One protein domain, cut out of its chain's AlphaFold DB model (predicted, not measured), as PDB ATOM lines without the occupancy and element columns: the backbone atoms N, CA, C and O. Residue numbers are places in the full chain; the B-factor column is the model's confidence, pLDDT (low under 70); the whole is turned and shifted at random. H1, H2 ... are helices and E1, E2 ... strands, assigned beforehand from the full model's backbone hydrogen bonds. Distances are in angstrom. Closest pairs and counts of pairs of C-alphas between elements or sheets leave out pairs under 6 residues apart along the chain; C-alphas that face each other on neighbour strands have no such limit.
ATOM      1  N   GLY A 176      16.265 -28.227 -10.153       75.12
ATOM      2  CA  GLY A 176      16.441 -29.315 -11.110       75.12
ATOM      3  C   GLY A 176      15.122 -29.944 -11.554       75.12
ATOM      4  O   GLY A 176      15.072 -31.143 -11.812       75.12
ATOM      5  N   GLY A 177      14.041 -29.164 -11.611       82.12
ATOM      6  CA  GLY A 177      12.742 -29.674 -12.044       82.12
ATOM      7  C   GLY A 177      12.795 -30.196 -13.482       82.12
ATOM      8  O   GLY A 177      13.018 -29.430 -14.417       82.12
ATOM      9  N   VAL A 178      12.575 -31.498 -13.674       83.00
ATOM     10  CA  VAL A 178      12.550 -32.140 -14.995       83.00
ATOM     11  C   VAL A 178      11.541 -33.283 -15.027       83.00
ATOM     12  O   VAL A 178      11.326 -33.988 -14.042       83.00
ATOM     13  N   CYS A 179      10.906 -33.477 -16.179       87.19
ATOM     14  CA  CYS A 179      10.063 -34.635 -16.430       87.19
ATOM     15  C   CYS A 179      10.877 -35.709 -17.155       87.19
ATOM     16  O   CYS A 179      11.511 -35.454 -18.180       87.19
ATOM     17  N   LEU A 180      10.830 -36.923 -16.626       86.75
ATOM     18  CA  LEU A 180      11.509 -38.096 -17.147       86.75
ATOM     19  C   LEU A 180      10.490 -39.133 -17.624       86.75
ATOM     20  O   LEU A 180       9.331 -39.144 -17.200       86.75
ATOM     21  N   ALA A 181      10.949 -40.010 -18.504       87.81
ATOM     22  CA  ALA A 181      10.267 -41.217 -18.924       87.81
ATOM     23  C   ALA A 181      10.727 -42.389 -18.057       87.81
ATOM     24  O   ALA A 181      11.934 -42.610 -17.918       87.81
ATOM     25  N   ASP A 182       9.780 -43.144 -17.505       87.12
ATOM     26  CA  ASP A 182      10.084 -44.466 -16.959       87.12
ATOM     27  C   ASP A 182      10.374 -45.494 -18.071       87.12
ATOM     28  O   ASP A 182      10.224 -45.230 -19.269       87.12
ATOM     29  N   ASP A 183      10.806 -46.684 -17.662       83.62
ATOM     30  CA  ASP A 183      11.144 -47.807 -18.539       83.62
ATOM     31  C   ASP A 183       9.924 -48.645 -18.968       83.62
ATOM     32  O   ASP A 183      10.071 -49.685 -19.617       83.62
ATOM     33  N   SER A 184       8.706 -48.200 -18.638       84.00
ATOM     34  CA  SER A 184       7.479 -48.915 -18.969       84.00
ATOM     35  C   SER A 184       7.046 -48.694 -20.424       84.00
ATOM     36  O   SER A 184       7.522 -47.804 -21.132       84.00
ATOM     37  N   SER A 185       6.124 -49.536 -20.901       83.31
ATOM     38  CA  SER A 185       5.529 -49.423 -22.235       83.31
ATOM     39  C   SER A 185       3.999 -49.471 -22.132       83.31
ATOM     40  O   SER A 185       3.453 -50.527 -21.794       83.31
ATOM     41  N   PRO A 186       3.281 -48.362 -22.404       85.62
ATOM     42  CA  PRO A 186       3.796 -47.035 -22.766       85.62
ATOM     43  C   PRO A 186       4.468 -46.323 -21.584       85.62
ATOM     44  O   PRO A 186       3.970 -46.430 -20.464       85.62
ATOM     45  N   SER A 187       5.523 -45.545 -21.857       87.44
ATOM     46  CA  SER A 187       6.260 -44.819 -20.819       87.44
ATOM     47  C   SER A 187       5.361 -43.862 -20.039       87.44
ATOM     48  O   SER A 187       4.537 -43.131 -20.608       87.44
ATOM     49  N   LYS A 188       5.539 -43.849 -18.723       90.31
ATOM     50  CA  LYS A 188       4.890 -42.936 -17.789       90.31
ATOM     51  C   LYS A 188       5.783 -41.749 -17.480       90.31
ATOM     52  O   LYS A 188       7.010 -41.832 -17.540       90.31
ATOM     53  N   ALA A 189       5.142 -40.637 -17.141       90.00
ATOM     54  CA  ALA A 189       5.831 -39.436 -16.706       90.00
ATOM     55  C   ALA A 189       6.250 -39.551 -15.235       90.00
ATOM     56  O   ALA A 189       5.431 -39.846 -14.356       90.00
ATOM     57  N   VAL A 190       7.518 -39.260 -14.967       90.38
ATOM     58  CA  VAL A 190       8.094 -39.192 -13.625       90.38
ATOM     59  C   VAL A 190       8.691 -37.811 -13.436       90.38
ATOM     60  O   VAL A 190       9.544 -37.396 -14.214       90.38
ATOM     61  N   LEU A 191       8.243 -37.081 -12.418       90.25
ATOM     62  CA  LEU A 191       8.843 -35.789 -12.096       90.25
ATOM     63  C   LEU A 191      10.048 -36.020 -11.208       90.25
ATOM     64  O   LEU A 191       9.952 -36.715 -10.198       90.25
ATOM     65  N   PHE A 192      11.158 -35.409 -11.580       87.19
ATOM     66  CA  PHE A 192      12.373 -35.397 -10.802       87.19
ATOM     67  C   PHE A 192      12.731 -33.961 -10.443       87.19
ATOM     68  O   PHE A 192      12.607 -33.055 -11.265       87.19
ATOM     69  N   MET A 193      13.118 -33.759  -9.192       85.75
ATOM     70  CA  MET A 193      13.546 -32.472  -8.655       85.75
ATOM     71  C   MET A 193      14.327 -32.703  -7.368       85.75
ATOM     72  O   MET A 193      14.228 -33.761  -6.752       85.75
ATOM     73  N   ASN A 194      15.055 -31.700  -6.910       84.25
ATOM     74  CA  ASN A 194      15.622 -31.672  -5.576       84.25
ATOM     75  C   ASN A 194      14.823 -30.724  -4.691       84.25
ATOM     76  O   ASN A 194      14.470 -29.604  -5.078       84.25
ATOM     77  N   LEU A 195      14.589 -31.174  -3.466       85.25
ATOM     78  CA  LEU A 195      14.156 -30.313  -2.384       85.25
ATOM     79  C   LEU A 195      15.215 -29.232  -2.116       85.25
ATOM     80  O   LEU A 195      16.375 -29.365  -2.522       85.25
ATOM     81  N   PRO A 196      14.832 -28.146  -1.427       82.31
ATOM     82  CA  PRO A 196      15.796 -27.161  -0.971       82.31
ATOM     83  C   PRO A 196      16.945 -27.799  -0.188       82.31
ATOM     84  O   PRO A 196      16.808 -28.862   0.413       82.31
ATOM     85  N   ASN A 197      18.096 -27.131  -0.193       77.31
ATOM     86  CA  ASN A 197      19.283 -27.655   0.467       77.31
ATOM     87  C   ASN A 197      19.056 -27.872   1.974       77.31
ATOM     88  O   ASN A 197      18.327 -27.120   2.624       77.31
ATOM     89  N   LYS A 198      19.756 -28.865   2.524       81.25
ATOM     90  CA  LYS A 198      19.616 -29.307   3.914       81.25
ATOM     91  C   LYS A 198      19.792 -28.186   4.944       81.25
ATOM     92  O   LYS A 198      19.033 -28.138   5.904       81.25
ATOM     93  N   ASP A 199      20.732 -27.261   4.745       79.56
ATOM     94  CA  ASP A 199      20.952 -26.150   5.684       79.56
ATOM     95  C   ASP A 199      19.792 -25.146   5.670       79.56
ATOM     96  O   ASP A 199      19.331 -24.705   6.718       79.56
ATOM     97  N   SER A 200      19.271 -24.814   4.491       82.62
ATOM     98  CA  SER A 200      18.105 -23.941   4.335       82.62
ATOM     99  C   SER A 200      16.857 -24.570   4.955       82.62
ATOM    100  O   SER A 200      16.122 -23.891   5.670       82.62
ATOM    101  N   LEU A 201      16.662 -25.877   4.767       86.38
ATOM    102  CA  LEU A 201      15.599 -26.636   5.428       86.38
ATOM    103  C   LEU A 201      15.773 -26.659   6.950       86.38
ATOM    104  O   LEU A 201      14.818 -26.456   7.689       86.38
ATOM    105  N   ARG A 202      17.004 -26.859   7.421       84.88
ATOM    106  CA  ARG A 202      17.328 -26.933   8.843       84.88
ATOM    107  C   ARG A 202      17.191 -25.598   9.562       84.88
ATOM    108  O   ARG A 202      16.810 -25.599  10.721       84.88
ATOM    109  N   TYR A 203      17.583 -24.483   8.959       82.38
ATOM    110  CA  TYR A 203      17.668 -23.207   9.679       82.38
ATOM    111  C   TYR A 203      16.544 -22.236   9.359       82.38
ATOM    112  O   TYR A 203      16.366 -21.292  10.121       82.38
ATOM    113  N   ILE A 204      15.848 -22.422   8.235       88.31
ATOM    114  CA  ILE A 204      14.848 -21.459   7.769       88.31
ATOM    115  C   ILE A 204      13.496 -22.139   7.539       88.31
ATOM    116  O   ILE A 204      12.485 -21.694   8.052       88.31
ATOM    117  N   HIS A 205      13.460 -23.260   6.821       90.31
ATOM    118  CA  HIS A 205      12.196 -23.856   6.373       90.31
ATOM    119  C   HIS A 205      11.891 -25.183   7.078       90.31
ATOM    120  O   HIS A 205      11.565 -26.182   6.431       90.31
ATOM    121  N   LYS A 206      12.019 -25.215   8.413       89.62
ATOM    122  CA  LYS A 206      11.626 -26.389   9.220       89.62
ATOM    123  C   LYS A 206      10.111 -26.594   9.255       89.62
ATOM    124  O   LYS A 206       9.634 -27.696   9.506       89.62
ATOM    125  N   ASP A 207       9.363 -25.527   9.012       91.75
ATOM    126  CA  ASP A 207       7.907 -25.445   9.078       91.75
ATOM    127  C   ASP A 207       7.211 -25.860   7.769       91.75
ATOM    128  O   ASP A 207       5.994 -25.713   7.625       91.75
ATOM    129  N   LEU A 208       7.966 -26.397   6.806       92.25
ATOM    130  CA  LEU A 208       7.411 -26.980   5.594       92.25
ATOM    131  C   LEU A 208       6.358 -28.040   5.913       92.25
ATOM    132  O   LEU A 208       6.578 -28.930   6.732       92.25
ATOM    133  N   LYS A 209       5.219 -27.958   5.218       92.00
ATOM    134  CA  LYS A 209       4.023 -28.729   5.568       92.00
ATOM    135  C   LYS A 209       3.507 -29.612   4.447       92.00
ATOM    136  O   LYS A 209       3.125 -30.757   4.690       92.00
ATOM    137  N   TYR A 210       3.490 -29.103   3.214       92.19
ATOM    138  CA  TYR A 210       3.010 -29.876   2.071       92.19
ATOM    139  C   TYR A 210       3.884 -29.698   0.833       92.19
ATOM    140  O   TYR A 210       4.251 -28.583   0.469       92.19
ATOM    141  N   LEU A 211       4.104 -30.805   0.126       92.81
ATOM    142  CA  LEU A 211       4.366 -30.792  -1.308       92.81
ATOM    143  C   LEU A 211       3.026 -30.913  -2.036       92.81
ATOM    144  O   LEU A 211       2.178 -31.729  -1.665       92.81
ATOM    145  N   LYS A 212       2.828 -30.130  -3.088       93.69
ATOM    146  CA  LYS A 212       1.635 -30.192  -3.927       93.69
ATOM    147  C   LYS A 212       2.036 -30.458  -5.368       93.69
ATOM    148  O   LYS A 212       2.874 -29.739  -5.890       93.69
ATOM    149  N   VAL A 213       1.433 -31.455  -6.006       93.44
ATOM    150  CA  VAL A 213       1.606 -31.717  -7.444       93.44
ATOM    151  C   VAL A 213       0.237 -31.684  -8.103       93.44
ATOM    152  O   VAL A 213      -0.635 -32.463  -7.721       93.44
ATOM    153  N   ASP A 214       0.016 -30.741  -9.020       92.31
ATOM    154  CA  ASP A 214      -1.278 -30.492  -9.680       92.31
ATOM    155  C   ASP A 214      -2.460 -30.468  -8.696       92.31
ATOM    156  O   ASP A 214      -3.524 -31.053  -8.895       92.31
ATOM    157  N   GLY A 215      -2.248 -29.809  -7.557       89.56
ATOM    158  CA  GLY A 215      -3.246 -29.683  -6.501       89.56
ATOM    159  C   GLY A 215      -3.316 -30.860  -5.517       89.56
ATOM    160  O   GLY A 215      -3.860 -30.679  -4.422       89.56
ATOM    161  N   ARG A 216      -2.729 -32.024  -5.829       91.50
ATOM    162  CA  ARG A 216      -2.651 -33.174  -4.915       91.50
ATOM    163  C   ARG A 216      -1.604 -32.925  -3.834       91.50
ATOM    164  O   ARG A 216      -0.453 -32.655  -4.145       91.50
ATOM    165  N   ARG A 217      -2.012 -33.023  -2.566       91.56
ATOM    166  CA  ARG A 217      -1.169 -32.741  -1.395       91.56
ATOM    167  C   ARG A 217      -0.478 -33.997  -0.871       91.56
ATOM    168  O   ARG A 217      -1.112 -35.044  -0.751       91.56
ATOM    169  N   PHE A 218       0.779 -33.834  -0.483       90.25
ATOM    170  CA  PHE A 218       1.596 -34.811   0.220       90.25
ATOM    171  C   PHE A 218       2.169 -34.140   1.464       90.25
ATOM    172  O   PHE A 218       2.822 -33.105   1.362       90.25
ATOM    173  N   GLU A 219       1.882 -34.704   2.633       91.25
ATOM    174  CA  GLU A 219       2.403 -34.200   3.905       91.25
ATOM    175  C   GLU A 219       3.903 -34.438   4.005       91.25
ATOM    176  O   GLU A 219       4.376 -35.552   3.752       91.25
ATOM    177  N   ILE A 220       4.615 -33.380   4.383       89.56
ATOM    178  CA  ILE A 220       6.052 -33.386   4.632       89.56
ATOM    179  C   ILE A 220       6.333 -32.932   6.057       89.56
ATOM    180  O   ILE A 220       5.587 -32.144   6.632       89.56
ATOM    181  N   SER A 221       7.428 -33.429   6.609       89.31
ATOM    182  CA  SER A 221       8.043 -32.906   7.822       89.31
ATOM    183  C   SER A 221       9.547 -32.806   7.617       89.31
ATOM    184  O   SER A 221      10.132 -33.592   6.868       89.31
ATOM    185  N   VAL A 222      10.166 -31.833   8.275       90.00
ATOM    186  CA  VAL A 222      11.612 -31.607   8.242       90.00
ATOM    187  C   VAL A 222      12.154 -31.842   9.645       90.00
ATOM    188  O   VAL A 222      11.629 -31.291  10.609       90.00
ATOM    189  N   ASP A 223      13.178 -32.682   9.775       88.69
ATOM    190  CA  ASP A 223      13.825 -32.911  11.067       88.69
ATOM    191  C   ASP A 223      14.877 -31.835  11.404       88.69
ATOM    192  O   ASP A 223      15.244 -30.996  10.580       88.69
ATOM    193  N   ASP A 224      15.424 -31.878  12.622       85.75
ATOM    194  CA  ASP A 224      16.457 -30.934  13.079       85.75
ATOM    195  C   ASP A 224      17.782 -31.016  12.316       85.75
ATOM    196  O   ASP A 224      18.647 -30.144  12.465       85.75
ATOM    197  N   SER A 225      17.966 -32.063  11.515       84.81
ATOM    198  CA  SER A 225      19.097 -32.173  10.614       84.81
ATOM    199  C   SER A 225      18.808 -31.531   9.256       84.81
ATOM    200  O   SER A 225      19.758 -31.263   8.537       84.81
ATOM    201  N   GLY A 226      17.554 -31.219   8.920       83.94
ATOM    202  CA  GLY A 226      17.138 -30.727   7.605       83.94
ATOM    203  C   GLY A 226      16.782 -31.848   6.625       83.94
ATOM    204  O   GLY A 226      16.770 -31.622   5.416       83.94
ATOM    205  N   VAL A 227      16.551 -33.070   7.114       85.44
ATOM    206  CA  VAL A 227      16.078 -34.192   6.295       85.44
ATOM    207  C   VAL A 227      14.561 -34.141   6.214       85.44
ATOM    208  O   VAL A 227      13.874 -34.016   7.229       85.44
ATOM    209  N   VAL A 228      14.042 -34.254   4.994       86.88
ATOM    210  CA  VAL A 228      12.601 -34.291   4.740       86.88
ATOM    211  C   VAL A 228      12.101 -35.722   4.829       86.88
ATOM    212  O   VAL A 228      12.726 -36.650   4.317       86.88
ATOM    213  N   SER A 229      10.939 -35.901   5.441       85.88
ATOM    214  CA  SER A 229      10.200 -37.153   5.416       85.88
ATOM    215  C   SER A 229       8.771 -36.909   4.953       85.88
ATOM    216  O   SER A 229       8.209 -35.838   5.170       85.88
ATOM    217  N   PHE A 230       8.191 -37.900   4.283       84.19
ATOM    218  CA  PHE A 230       6.791 -37.876   3.878       84.19
ATOM    219  C   PHE A 230       5.972 -38.738   4.830       84.19
ATOM    220  O   PHE A 230       6.446 -39.789   5.272       84.19
ATOM    221  N   ALA A 231       4.728 -38.333   5.099       76.50
ATOM    222  CA  ALA A 231       3.809 -39.152   5.882       76.50
ATOM    223  C   ALA A 231       3.716 -40.572   5.290       76.50
ATOM    224  O   ALA A 231       3.560 -40.763   4.076       76.50
ATOM    225  N   SER A 232       3.870 -41.582   6.146       57.28
ATOM    226  CA  SER A 232       3.950 -42.974   5.723       57.28
ATOM    227  C   SER A 232       2.581 -43.502   5.285       57.28
ATOM    228  O   SER A 232       1.587 -43.448   6.006       57.28
ATOM    229  N   GLY A 233       2.544 -44.056   4.074       54.47
ATOM    230  CA  GLY A 233       1.413 -44.781   3.507       54.47
ATOM    231  C   GLY A 233       1.935 -45.790   2.487       54.47
ATOM    232  O   GLY A 233       2.919 -45.530   1.800       54.47
ATOM    233  N   THR A 234       1.305 -46.960   2.386       44.12
ATOM    234  CA  THR A 234       1.801 -48.121   1.615       44.12
ATOM    235  C   THR A 234       1.858 -47.921   0.092       44.12
ATOM    236  O   THR A 234       2.274 -48.824  -0.624       44.12
ATOM    237  N   THR A 235       1.467 -46.749  -0.415       58.03
ATOM    238  CA  THR A 235       1.445 -46.388  -1.844       58.03
ATOM    239  C   THR A 235       1.767 -44.903  -2.057       58.03
ATOM    240  O   THR A 235       1.069 -44.213  -2.798       58.03
ATOM    241  N   ASN A 236       2.787 -44.364  -1.379       68.75
ATOM    242  CA  ASN A 236       3.196 -42.983  -1.638       68.75
ATOM    243  C   ASN A 236       3.880 -42.892  -3.024       68.75
ATOM    244  O   ASN A 236       4.939 -43.495  -3.203       68.75
ATOM    245  N   PRO A 237       3.295 -42.182  -4.015       81.19
ATOM    246  CA  PRO A 237       3.907 -41.998  -5.337       81.19
ATOM    247  C   PRO A 237       5.158 -41.107  -5.295       81.19
ATOM    248  O   PRO A 237       5.859 -40.989  -6.297       81.19
ATOM    249  N   VAL A 238       5.419 -40.459  -4.155       84.94
ATOM    250  CA  VAL A 238       6.607 -39.646  -3.912       84.94
ATOM    251  C   VAL A 238       7.685 -40.496  -3.240       84.94
ATOM    252  O   VAL A 238       7.441 -41.127  -2.210       84.94
ATOM    253  N   LYS A 239       8.894 -40.487  -3.802       81.75
ATOM    254  CA  LYS A 239      10.067 -41.206  -3.297       81.75
ATOM    255  C   LYS A 239      11.215 -40.219  -3.090       81.75
ATOM    256  O   LYS A 239      11.583 -39.514  -4.025       81.75
ATOM    257  N   ILE A 240      11.799 -40.193  -1.890       78.25
ATOM    258  CA  ILE A 240      13.085 -39.521  -1.650       78.25
ATOM    259  C   ILE A 240      14.190 -40.538  -1.886       78.25
ATOM    260  O   ILE A 240      14.191 -41.627  -1.304       78.25
ATOM    261  N   ALA A 241      15.136 -40.183  -2.740       74.69
ATOM    262  CA  ALA A 241      16.240 -41.053  -3.065       74.69
ATOM    263  C   ALA A 241      17.435 -40.827  -2.130       74.69
ATOM    264  O   ALA A 241      17.966 -39.724  -2.004       74.69
ATOM    265  N   SER A 242      17.885 -41.913  -1.501       69.00
ATOM    266  CA  SER A 242      19.098 -41.949  -0.675       69.00
ATOM    267  C   SER A 242      20.382 -42.081  -1.500       69.00
ATOM    268  O   SER A 242      21.458 -41.752  -1.014       69.00
ATOM    269  N   ALA A 243      20.282 -42.548  -2.748       74.69
ATOM    270  CA  ALA A 243      21.376 -42.612  -3.708       74.69
ATOM    271  C   ALA A 243      20.811 -42.505  -5.128       74.69
ATOM    272  O   ALA A 243      19.930 -43.278  -5.503       74.69
ATOM    273  N   VAL A 244      21.320 -41.553  -5.905       77.50
ATOM    274  CA  VAL A 244      20.955 -41.328  -7.308       77.50
ATOM    275  C   VAL A 244      22.245 -41.141  -8.092       77.50
ATOM    276  O   VAL A 244      23.192 -40.546  -7.579       77.50
ATOM    277  N   SER A 245      22.290 -41.628  -9.326       78.38
ATOM    278  CA  SER A 245      23.353 -41.289 -10.273       78.38
ATOM    279  C   SER A 245      22.761 -40.745 -11.568       78.38
ATOM    280  O   SER A 245      21.710 -41.203 -12.018       78.38
ATOM    281  N   SER A 246      23.434 -39.765 -12.168       77.31
ATOM    282  CA  SER A 246      23.144 -39.296 -13.523       77.31
ATOM    283  C   SER A 246      24.185 -39.831 -14.499       77.31
ATOM    284  O   SER A 246      25.367 -39.958 -14.170       77.31
ATOM    285  N   ASN A 247      23.747 -40.130 -15.718       74.62
ATOM    286  CA  ASN A 247      24.634 -40.342 -16.847       74.62
ATOM    287  C   ASN A 247      24.776 -39.017 -17.618       74.62
ATOM    288  O   ASN A 247      23.810 -38.564 -18.234       74.62
ATOM    289  N   PRO A 248      25.955 -38.375 -17.618       65.88
ATOM    290  CA  PRO A 248      26.145 -37.096 -18.296       65.88
ATOM    291  C   PRO A 248      26.024 -37.200 -19.824       65.88
ATOM    292  O   PRO A 248      25.729 -36.203 -20.473       65.88
ATOM    293  N   ALA A 249      26.210 -38.387 -20.414       66.31
ATOM    294  CA  ALA A 249      26.172 -38.556 -21.867       66.31
ATOM    295  C   ALA A 249      24.759 -38.433 -22.460       66.31
ATOM    296  O   ALA A 249      24.601 -37.954 -23.580       66.31
ATOM    297  N   ASP A 250      23.738 -38.876 -21.724       70.31
ATOM    298  CA  ASP A 250      22.345 -38.912 -22.190       70.31
ATOM    299  C   ASP A 250      21.351 -38.249 -21.219       70.31
ATOM    300  O   ASP A 250      20.163 -38.135 -21.521       70.31
ATOM    301  N   GLY A 251      21.828 -37.775 -20.063       71.62
ATOM    302  CA  GLY A 251      21.014 -37.132 -19.036       71.62
ATOM    303  C   GLY A 251      20.049 -38.078 -18.325       71.62
ATOM    304  O   GLY A 251      19.140 -37.593 -17.650       71.62
ATOM    305  N   SER A 252      20.205 -39.398 -18.485       79.12
ATOM    306  CA  SER A 252      19.404 -40.389 -17.766       79.12
ATOM    307  C   SER A 252      19.767 -40.430 -16.283       79.12
ATOM    308  O   SER A 252      20.884 -40.098 -15.877       79.12
ATOM    309  N   ILE A 253      18.797 -40.827 -15.464       82.75
ATOM    310  CA  ILE A 253      18.905 -40.864 -14.010       82.75
ATOM    311  C   ILE A 253      18.576 -42.267 -13.527       82.75
ATOM    312  O   ILE A 253      17.531 -42.824 -13.864       82.75
ATOM    313  N   VAL A 254      19.460 -42.835 -12.713       83.00
ATOM    314  CA  VAL A 254      19.300 -44.175 -12.154       83.00
ATOM    315  C   VAL A 254      18.961 -44.068 -10.673       83.00
ATOM    316  O   VAL A 254      19.675 -43.429  -9.896       83.00
ATOM    317  N   TYR A 255      17.868 -44.722 -10.278       82.94
ATOM    318  CA  TYR A 255      17.457 -44.852  -8.882       82.94
ATOM    319  C   TYR A 255      16.912 -46.259  -8.612       82.94
ATOM    320  O   TYR A 255      15.946 -46.719  -9.231       82.94
ATOM    321  N   GLY A 256      17.543 -46.960  -7.666       81.38
ATOM    322  CA  GLY A 256      17.258 -48.370  -7.406       81.38
ATOM    323  C   GLY A 256      17.543 -49.226  -8.644       81.38
ATOM    324  O   GLY A 256      18.658 -49.223  -9.156       81.38
ATOM    325  N   SER A 257      16.536 -49.961  -9.115       81.75
ATOM    326  CA  SER A 257      16.604 -50.780 -10.334       81.75
ATOM    327  C   SER A 257      16.065 -50.088 -11.591       81.75
ATOM    328  O   SER A 257      16.027 -50.725 -12.638       81.75
ATOM    329  N   HIS A 258      15.611 -48.835 -11.496       83.38
ATOM    330  CA  HIS A 258      14.964 -48.127 -12.602       83.38
ATOM    331  C   HIS A 258      15.929 -47.133 -13.246       83.38
ATOM    332  O   HIS A 258      16.689 -46.451 -12.552       83.38
ATOM    333  N   THR A 259      15.866 -47.041 -14.574       86.88
ATOM    334  CA  THR A 259      16.555 -46.010 -15.360       86.88
ATOM    335  C   THR A 259      15.511 -45.094 -15.974       86.88
ATOM    336  O   THR A 259      14.723 -45.521 -16.813       86.88
ATOM    337  N   TYR A 260      15.518 -43.834 -15.557       86.69
ATOM    338  CA  TYR A 260      14.630 -42.804 -16.071       86.69
ATOM    339  C   TYR A 260      15.359 -42.009 -17.149       86.69
ATOM    340  O   TYR A 260      16.461 -41.510 -16.924       86.69
ATOM    341  N   SER A 261      14.759 -41.891 -18.328       85.00
ATOM    342  CA  SER A 261      15.369 -41.202 -19.470       85.00
ATOM    343  C   SER A 261      14.709 -39.850 -19.727       85.00
ATOM    344  O   SER A 261      13.554 -39.628 -19.370       85.00
ATOM    345  N   ARG A 262      15.437 -38.911 -20.336       77.75
ATOM    346  CA  ARG A 262      14.860 -37.638 -20.784       77.75
ATOM    347  C   ARG A 262      13.820 -37.879 -21.875       77.75
ATOM    348  O   ARG A 262      14.039 -38.663 -22.798       77.75
ATOM    349  N   PHE A 263      12.716 -37.145 -21.801       72.25
ATOM    350  CA  PHE A 263      11.738 -37.103 -22.877       72.25
ATOM    351  C   PHE A 263      12.132 -36.039 -23.907       72.25
ATOM    352  O   PHE A 263      12.131 -34.851 -23.608       72.25
ATOM    353  N   GLY A 264      12.474 -36.464 -25.125       62.34
ATOM    354  CA  GLY A 264      12.976 -35.568 -26.171       62.34
ATOM    355  C   GLY A 264      14.491 -35.357 -26.082       62.34
ATOM    356  O   GLY A 264      15.059 -35.113 -25.022       62.34
ATOM    357  N   SER A 265      15.171 -35.523 -27.214       53.03
ATOM    358  CA  SER A 265      16.629 -35.602 -27.296       53.03
ATOM    359  C   SER A 265      17.244 -34.287 -27.771       53.03
ATOM    360  O   SER A 265      17.273 -34.051 -28.977       53.03
ATOM    361  N   SER A 266      17.785 -33.478 -26.862       51.50
ATOM    362  CA  SER A 266      18.949 -32.618 -27.146       51.50
ATOM    363  C   SER A 266      19.335 -31.801 -25.914       51.50
ATOM    364  O   SER A 266      18.576 -30.929 -25.503       51.50
ATOM    365  N   ASN A 267      20.548 -32.056 -25.413       44.94
ATOM    366  CA  ASN A 267      21.284 -31.353 -24.351       44.94
ATOM    367  C   ASN A 267      21.052 -31.904 -22.929       44.94
ATOM    368  O   ASN A 267      20.182 -31.450 -22.193       44.94
ATOM    369  N   ALA A 268      21.873 -32.884 -22.538       49.94
ATOM    370  CA  ALA A 268      22.203 -33.128 -21.131       49.94
ATOM    371  C   ALA A 268      23.287 -32.098 -20.722       49.94
ATOM    372  O   ALA A 268      24.058 -31.675 -21.579       49.94
ATOM    373  N   VAL A 269      23.379 -31.616 -19.478       51.09
ATOM    374  CA  VAL A 269      23.674 -32.434 -18.297       51.09
ATOM    375  C   VAL A 269      22.976 -31.935 -17.029       51.09
ATOM    376  O   VAL A 269      22.848 -30.743 -16.762       51.09
ATOM    377  N   TYR A 270      22.559 -32.899 -16.213       57.19
ATOM    378  CA  TYR A 270      22.036 -32.708 -14.868       57.19
ATOM    379  C   TYR A 270      23.145 -32.975 -13.837       57.19
ATOM    380  O   TYR A 270      23.613 -34.113 -13.746       57.19
ATOM    381  N   SER A 271      23.579 -31.964 -13.072       51.19
ATOM    382  CA  SER A 271      24.727 -32.118 -12.155       51.19
ATOM    383  C   SER A 271      24.423 -32.009 -10.670       51.19
ATOM    384  O   SER A 271      25.178 -32.564  -9.874       51.19
ATOM    385  N   TYR A 272      23.345 -31.337 -10.256       54.94
ATOM    386  CA  TYR A 272      23.064 -31.238  -8.827       54.94
ATOM    387  C   TYR A 272      22.234 -32.435  -8.378       54.94
ATOM    388  O   TYR A 272      21.007 -32.403  -8.374       54.94
ATOM    389  N   ILE A 273      22.919 -33.517  -8.027       60.62
ATOM    390  CA  ILE A 273      22.338 -34.630  -7.287       60.62
ATOM    391  C   ILE A 273      22.853 -34.527  -5.862       60.62
ATOM    392  O   ILE A 273      24.034 -34.744  -5.603       60.62
ATOM    393  N   ASP A 274      21.956 -34.218  -4.938       62.59
ATOM    394  CA  ASP A 274      22.244 -34.290  -3.516       62.59
ATOM    395  C   ASP A 274      21.432 -35.448  -2.943       62.59
ATOM    396  O   ASP A 274      20.212 -35.368  -2.747       62.59
ATOM    397  N   SER A 275      22.130 -36.571  -2.751       58.53
ATOM    398  CA  SER A 275      21.598 -37.751  -2.078       58.53
ATOM    399  C   SER A 275      20.944 -37.311  -0.768       58.53
ATOM    400  O   SER A 275      21.614 -36.693   0.054       58.53
ATOM    401  N   ASN A 276      19.664 -37.651  -0.570       65.31
ATOM    402  CA  ASN A 276      18.770 -37.224   0.526       65.31
ATOM    403  C   ASN A 276      17.908 -35.969   0.286       65.31
ATOM    404  O   ASN A 276      17.043 -35.692   1.116       65.31
ATOM    405  N   THR A 277      18.062 -35.248  -0.828       76.12
ATOM    406  CA  THR A 277      17.114 -34.182  -1.236       76.12
ATOM    407  C   THR A 277      16.454 -34.447  -2.589       76.12
ATOM    408  O   THR A 277      15.433 -33.835  -2.900       76.12
ATOM    409  N   SER A 278      16.985 -35.387  -3.374       85.31
ATOM    410  CA  SER A 278      16.400 -35.805  -4.646       85.31
ATOM    411  C   SER A 278      15.056 -36.512  -4.466       85.31
ATOM    412  O   SER A 278      14.936 -37.488  -3.721       85.31
ATOM    413  N   LEU A 279      14.054 -36.030  -5.191       88.00
ATOM    414  CA  LEU A 279      12.662 -36.437  -5.123       88.00
ATOM    415  C   LEU A 279      12.188 -36.930  -6.490       88.00
ATOM    416  O   LEU A 279      12.353 -36.251  -7.502       88.00
ATOM    417  N   PHE A 280      11.547 -38.095  -6.491       88.69
ATOM    418  CA  PHE A 280      10.840 -38.659  -7.635       88.69
ATOM    419  C   PHE A 280       9.346 -38.693  -7.340       88.69
ATOM    420  O   PHE A 280       8.935 -39.139  -6.269       88.69
ATOM    421  N   TYR A 281       8.531 -38.263  -8.297       90.25
ATOM    422  CA  TYR A 281       7.082 -38.388  -8.246       90.25
ATOM    423  C   TYR A 281       6.568 -39.144  -9.469       90.25
ATOM    424  O   TYR A 281       6.618 -38.649 -10.596       90.25
ATOM    425  N   GLU A 282       6.059 -40.352  -9.238       89.44
ATOM    426  CA  GLU A 282       5.414 -41.169 -10.263       89.44
ATOM    427  C   GLU A 282       3.980 -40.677 -10.479       89.44
ATOM    428  O   GLU A 282       3.087 -40.904  -9.660       89.44
ATOM    429  N   THR A 283       3.752 -39.988 -11.597       89.50
ATOM    430  CA  THR A 283       2.459 -39.347 -11.888       89.50
ATOM    431  C   THR A 283       1.348 -40.370 -12.169       89.50
ATOM    432  O   THR A 283       0.174 -40.107 -11.916       89.50
ATOM    433  N   GLY A 284       1.713 -41.548 -12.696       87.88
ATOM    434  CA  GLY A 284       0.795 -42.560 -13.242       87.88
ATOM    435  C   GLY A 284       0.312 -42.259 -14.669       87.88
ATOM    436  O   GLY A 284      -0.286 -43.118 -15.335       87.88
ATOM    437  N   ASP A 285       0.616 -41.067 -15.169       89.44
ATOM    438  CA  ASP A 285       0.164 -40.580 -16.456       89.44
ATOM    439  C   ASP A 285       1.038 -41.077 -17.600       89.44
ATOM    440  O   ASP A 285       2.256 -41.176 -17.476       89.44
ATOM    441  N   ASN A 286       0.417 -41.336 -18.752       89.75
ATOM    442  CA  ASN A 286       1.172 -41.581 -19.978       89.75
ATOM    443  C   ASN A 286       1.950 -40.320 -20.358       89.75
ATOM    444  O   ASN A 286       1.395 -39.214 -20.392       89.75
ATOM    445  N   LEU A 287       3.223 -40.503 -20.678       85.88
ATOM    446  CA  LEU A 287       4.086 -39.426 -21.119       85.88
ATOM    447  C   LEU A 287       3.660 -38.940 -22.509       85.88
ATOM    448  O   LEU A 287       3.436 -39.731 -23.426       85.88
ATOM    449  N   SER A 288       3.509 -37.627 -22.657       84.50
ATOM    450  CA  SER A 288       3.083 -36.987 -23.903       84.50
ATOM    451  C   SER A 288       3.690 -35.591 -24.031       84.50
ATOM    452  O   SER A 288       3.991 -34.940 -23.032       84.50
ATOM    453  N   LEU A 289       3.894 -35.150 -25.276       81.12
ATOM    454  CA  LEU A 289       4.433 -33.823 -25.598       81.12
ATOM    455  C   LEU A 289       3.509 -32.712 -25.087       81.12
ATOM    456  O   LEU A 289       2.291 -32.809 -25.235       81.12
ATOM    457  N   GLY A 290       4.101 -31.658 -24.518       76.88
ATOM    458  CA  GLY A 290       3.386 -30.485 -24.004       76.88
ATOM    459  C   GLY A 290       2.603 -30.717 -22.710       76.88
ATOM    460  O   GLY A 290       1.771 -29.888 -22.343       76.88
ATOM    461  N   LYS A 291       2.814 -31.850 -22.027       86.38
ATOM    462  CA  LYS A 291       2.231 -32.070 -20.707       86.38
ATOM    463  C   LYS A 291       3.067 -31.370 -19.639       86.38
ATOM    464  O   LYS A 291       4.252 -31.660 -19.505       86.38
ATOM    465  N   SER A 292       2.428 -30.513 -18.850       90.69
ATOM    466  CA  SER A 292       3.060 -29.768 -17.761       90.69
ATOM    467  C   SER A 292       2.475 -30.132 -16.401       90.69
ATOM    468  O   SER A 292       1.277 -30.393 -16.304       90.69
ATOM    469  N   TYR A 293       3.299 -30.046 -15.363       92.38
ATOM    470  CA  TYR A 293       2.929 -30.290 -13.974       92.38
ATOM    471  C   TYR A 293       3.313 -29.083 -13.127       92.38
ATOM    472  O   TYR A 293       4.431 -28.575 -13.227       92.38
ATOM    473  N   THR A 294       2.397 -28.634 -12.277       95.00
ATOM    474  CA  THR A 294       2.666 -27.592 -11.287       95.00
ATOM    475  C   THR A 294       3.068 -28.254  -9.984       95.00
ATOM    476  O   THR A 294       2.293 -29.021  -9.410       95.00
ATOM    477  N   VAL A 295       4.269 -27.942  -9.506       93.62
ATOM    478  CA  VAL A 295       4.768 -28.433  -8.224       93.62
ATOM    479  C   VAL A 295       4.928 -27.257  -7.273       93.62
ATOM    480  O   VAL A 295       5.556 -26.260  -7.619       93.62
ATOM    481  N   GLU A 296       4.351 -27.360  -6.082       95.12
ATOM    482  CA  GLU A 296       4.362 -26.315  -5.061       95.12
ATOM    483  C   GLU A 296       4.931 -26.861  -3.752       95.12
ATOM    484  O   GLU A 296       4.518 -27.925  -3.286       95.12
ATOM    485  N   LEU A 297       5.843 -26.115  -3.138       93.75
ATOM    486  CA  LEU A 297       6.309 -26.361  -1.781       93.75
ATOM    487  C   LEU A 297       5.653 -25.331  -0.865       93.75
ATOM    488  O   LEU A 297       5.760 -24.135  -1.130       93.75
ATOM    489  N   VAL A 298       4.946 -25.787   0.169       93.88
ATOM    490  CA  VAL A 298       4.093 -24.937   1.014       93.88
ATOM    491  C   VAL A 298       4.467 -25.106   2.482       93.88
ATOM    492  O   VAL A 298       4.568 -26.235   2.976       93.88
ATOM    493  N   ASP A 299       4.636 -23.986   3.175       94.38
ATOM    494  CA  ASP A 299       4.927 -23.938   4.606       94.38
ATOM    495  C   ASP A 299       3.663 -23.949   5.486       94.38
ATOM    496  O   ASP A 299       2.529 -24.068   4.999       94.38
ATOM    497  N   ASN A 300       3.837 -23.872   6.806       91.19
ATOM    498  CA  ASN A 300       2.724 -23.947   7.747       91.19
ATOM    499  C   ASN A 300       1.852 -22.683   7.762       91.19
ATOM    500  O   ASN A 300       0.651 -22.778   8.035       91.19
ATOM    501  N   LEU A 301       2.422 -21.521   7.427       91.81
ATOM    502  CA  LEU A 301       1.683 -20.268   7.287       91.81
ATOM    503  C   LEU A 301       1.091 -20.068   5.888       91.81
ATOM    504  O   LEU A 301       0.346 -19.107   5.687       91.81
ATOM    505  N   GLY A 302       1.317 -20.997   4.963       91.31
ATOM    506  CA  GLY A 302       0.768 -20.987   3.616       91.31
ATOM    507  C   GLY A 302       1.576 -20.164   2.616       91.31
ATOM    508  O   GLY A 302       1.069 -19.936   1.515       91.31
ATOM    509  N   PHE A 303       2.796 -19.728   2.948       92.94
ATOM    510  CA  PHE A 303       3.702 -19.252   1.909       92.94
ATOM    511  C   PHE A 303       4.166 -20.427   1.066       92.94
ATOM    512  O   PHE A 303       4.301 -21.562   1.531       92.94
ATOM    513  N   SER A 304       4.387 -20.146  -0.212       92.69
ATOM    514  CA  SER A 304       4.705 -21.184  -1.174       92.69
ATOM    515  C   SER A 304       5.693 -20.720  -2.223       92.69
ATOM    516  O   SER A 304       5.675 -19.565  -2.655       92.69
ATOM    517  N   SER A 305       6.482 -21.667  -2.708       91.00
ATOM    518  CA  SER A 305       7.194 -21.569  -3.975       91.00
ATOM    519  C   SER A 305       6.604 -22.568  -4.959       91.00
ATOM    520  O   SER A 305       6.144 -23.639  -4.567       91.00
ATOM    521  N   SER A 306       6.586 -22.214  -6.243       91.88
ATOM    522  CA  SER A 306       6.041 -23.074  -7.286       91.88
ATOM    523  C   SER A 306       6.949 -23.093  -8.503       91.88
ATOM    524  O   SER A 306       7.520 -22.063  -8.863       91.88
ATOM    525  N   ILE A 307       7.052 -24.268  -9.119       88.81
ATOM    526  CA  ILE A 307       7.706 -24.497 -10.404       88.81
ATOM    527  C   ILE A 307       6.734 -25.203 -11.348       88.81
ATOM    528  O   ILE A 307       5.894 -25.998 -10.915       88.81
ATOM    529  N   ILE A 308       6.870 -24.936 -12.646       90.44
ATOM    530  CA  ILE A 308       6.139 -25.654 -13.693       90.44
ATOM    531  C   ILE A 308       7.124 -26.504 -14.491       90.44
ATOM    532  O   ILE A 308       7.997 -25.962 -15.171       90.44
ATOM    533  N   ILE A 309       6.950 -27.823 -14.426       88.12
ATOM    534  CA  ILE A 309       7.773 -28.814 -15.127       88.12
ATOM    535  C   ILE A 309       7.035 -29.261 -16.388       88.12
ATOM    536  O   ILE A 309       5.947 -29.825 -16.288       88.12
ATOM    537  N   ASP A 310       7.626 -29.047 -17.561       84.88
ATOM    538  CA  ASP A 310       7.084 -29.515 -18.843       84.88
ATOM    539  C   ASP A 310       7.810 -30.780 -19.326       84.88
ATOM    540  O   ASP A 310       9.030 -30.900 -19.212       84.88
ATOM    541  N   ALA A 311       7.048 -31.732 -19.871       81.31
ATOM    542  CA  ALA A 311       7.555 -32.987 -20.417       81.31
ATOM    543  C   ALA A 311       8.599 -32.774 -21.519       81.31
ATOM    544  O   ALA A 311       9.572 -33.511 -21.601       81.31
TER     545      ALA A 311
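This is residues 176 to 311 of the 558 residues of an uncharacterized protein of Treponema sp (UniProt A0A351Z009). Two strongly twisted antiparallel sheets stand partly face to face as a sandwich; the larger, E6 E9 E2 E1 E8 E7, is curled like part of a barrel, and its hairpin E7 E8 reaches beyond the smaller sheet, E5 E4 E3 E10 E11. The one short helix, H1, lies at one end of the longest axis. The printed part has 136 residues, mostly strand by class, with named elements in the order E1 E2 H1 E3 E4 E5 E6 E7 E8 E9 E10 E11. It is compact, with a radius of gyration of the C-alphas of 14.7 A and spans of 39 by 28 by 27 A.

E1, residues 176 to 181, begins at C-alpha 176 (16.441, -29.315, -11.110). E2 is residues 188 to 194, 19.8 A long, and H1 is residues 198 to 203. E3, residues 208 to 213, E4, residues 216 to 222, 19.5 A long, and E5, residues 228 to 230, form a meander, each strand the antiparallel neighbour of the one before. E6 is residues 238 to 240, E7 residues 253 to 255 and E8 residues 258 to 262. E9, residues 278 to 286, 22.4 A long, bends by 53 degrees at residue 283. E10, residues 292 to 299, is 23.2 A long, and E11, residues 304 to 310, 19.7 A long, ends at C-alpha 310 (7.084, -29.515, -18.843).

In the larger sheet, the hairpin E1 and E2 has N 180 and O 190 within hydrogen-bond range at 2.8 A. Also within hydrogen-bond range are N 281 and O 191, 2.8 A, for the neighbours E9 and E2; N 239 and O 280, 2.8 A, for E6 and E9; N 181 and O 261, 2.8 A, for E1 and E8; and N 253 and O 260, 2.8 A, for the hairpin E7 and E8. In the smaller sheet such pairs are N 218 and O 211, 2.8 A, for E3 and E4; N 229 and O 221, 2.8 A, for E4 and E5; N 212 and O 296, 2.8 A, for E3 and E10; and N 293 and O 309, 2.8 A, for E10 and E11. The parts of the sheets that face each other are 9.8 A centre to centre, with strands at 28 degrees. The closest C-alphas of E1 and E11 are those of Val 178 and Ile 309, 5.8 A apart. E7 and E8 are apart from the strands of the smaller sheet. H1, with every O i to N i+4 pair within hydrogen-bond range, only grazes the smaller sheet.

The C-alphas farthest apart are those of Ser 185 and Tyr 203, 43.0 A. The printed part has no cut. The links E6 to E7 and E8 to E9 are long. Mean pLDDT of the printed part is 81.6; residues 232 to 236, 242, 248 to 249 and 264 to 276 are under 70.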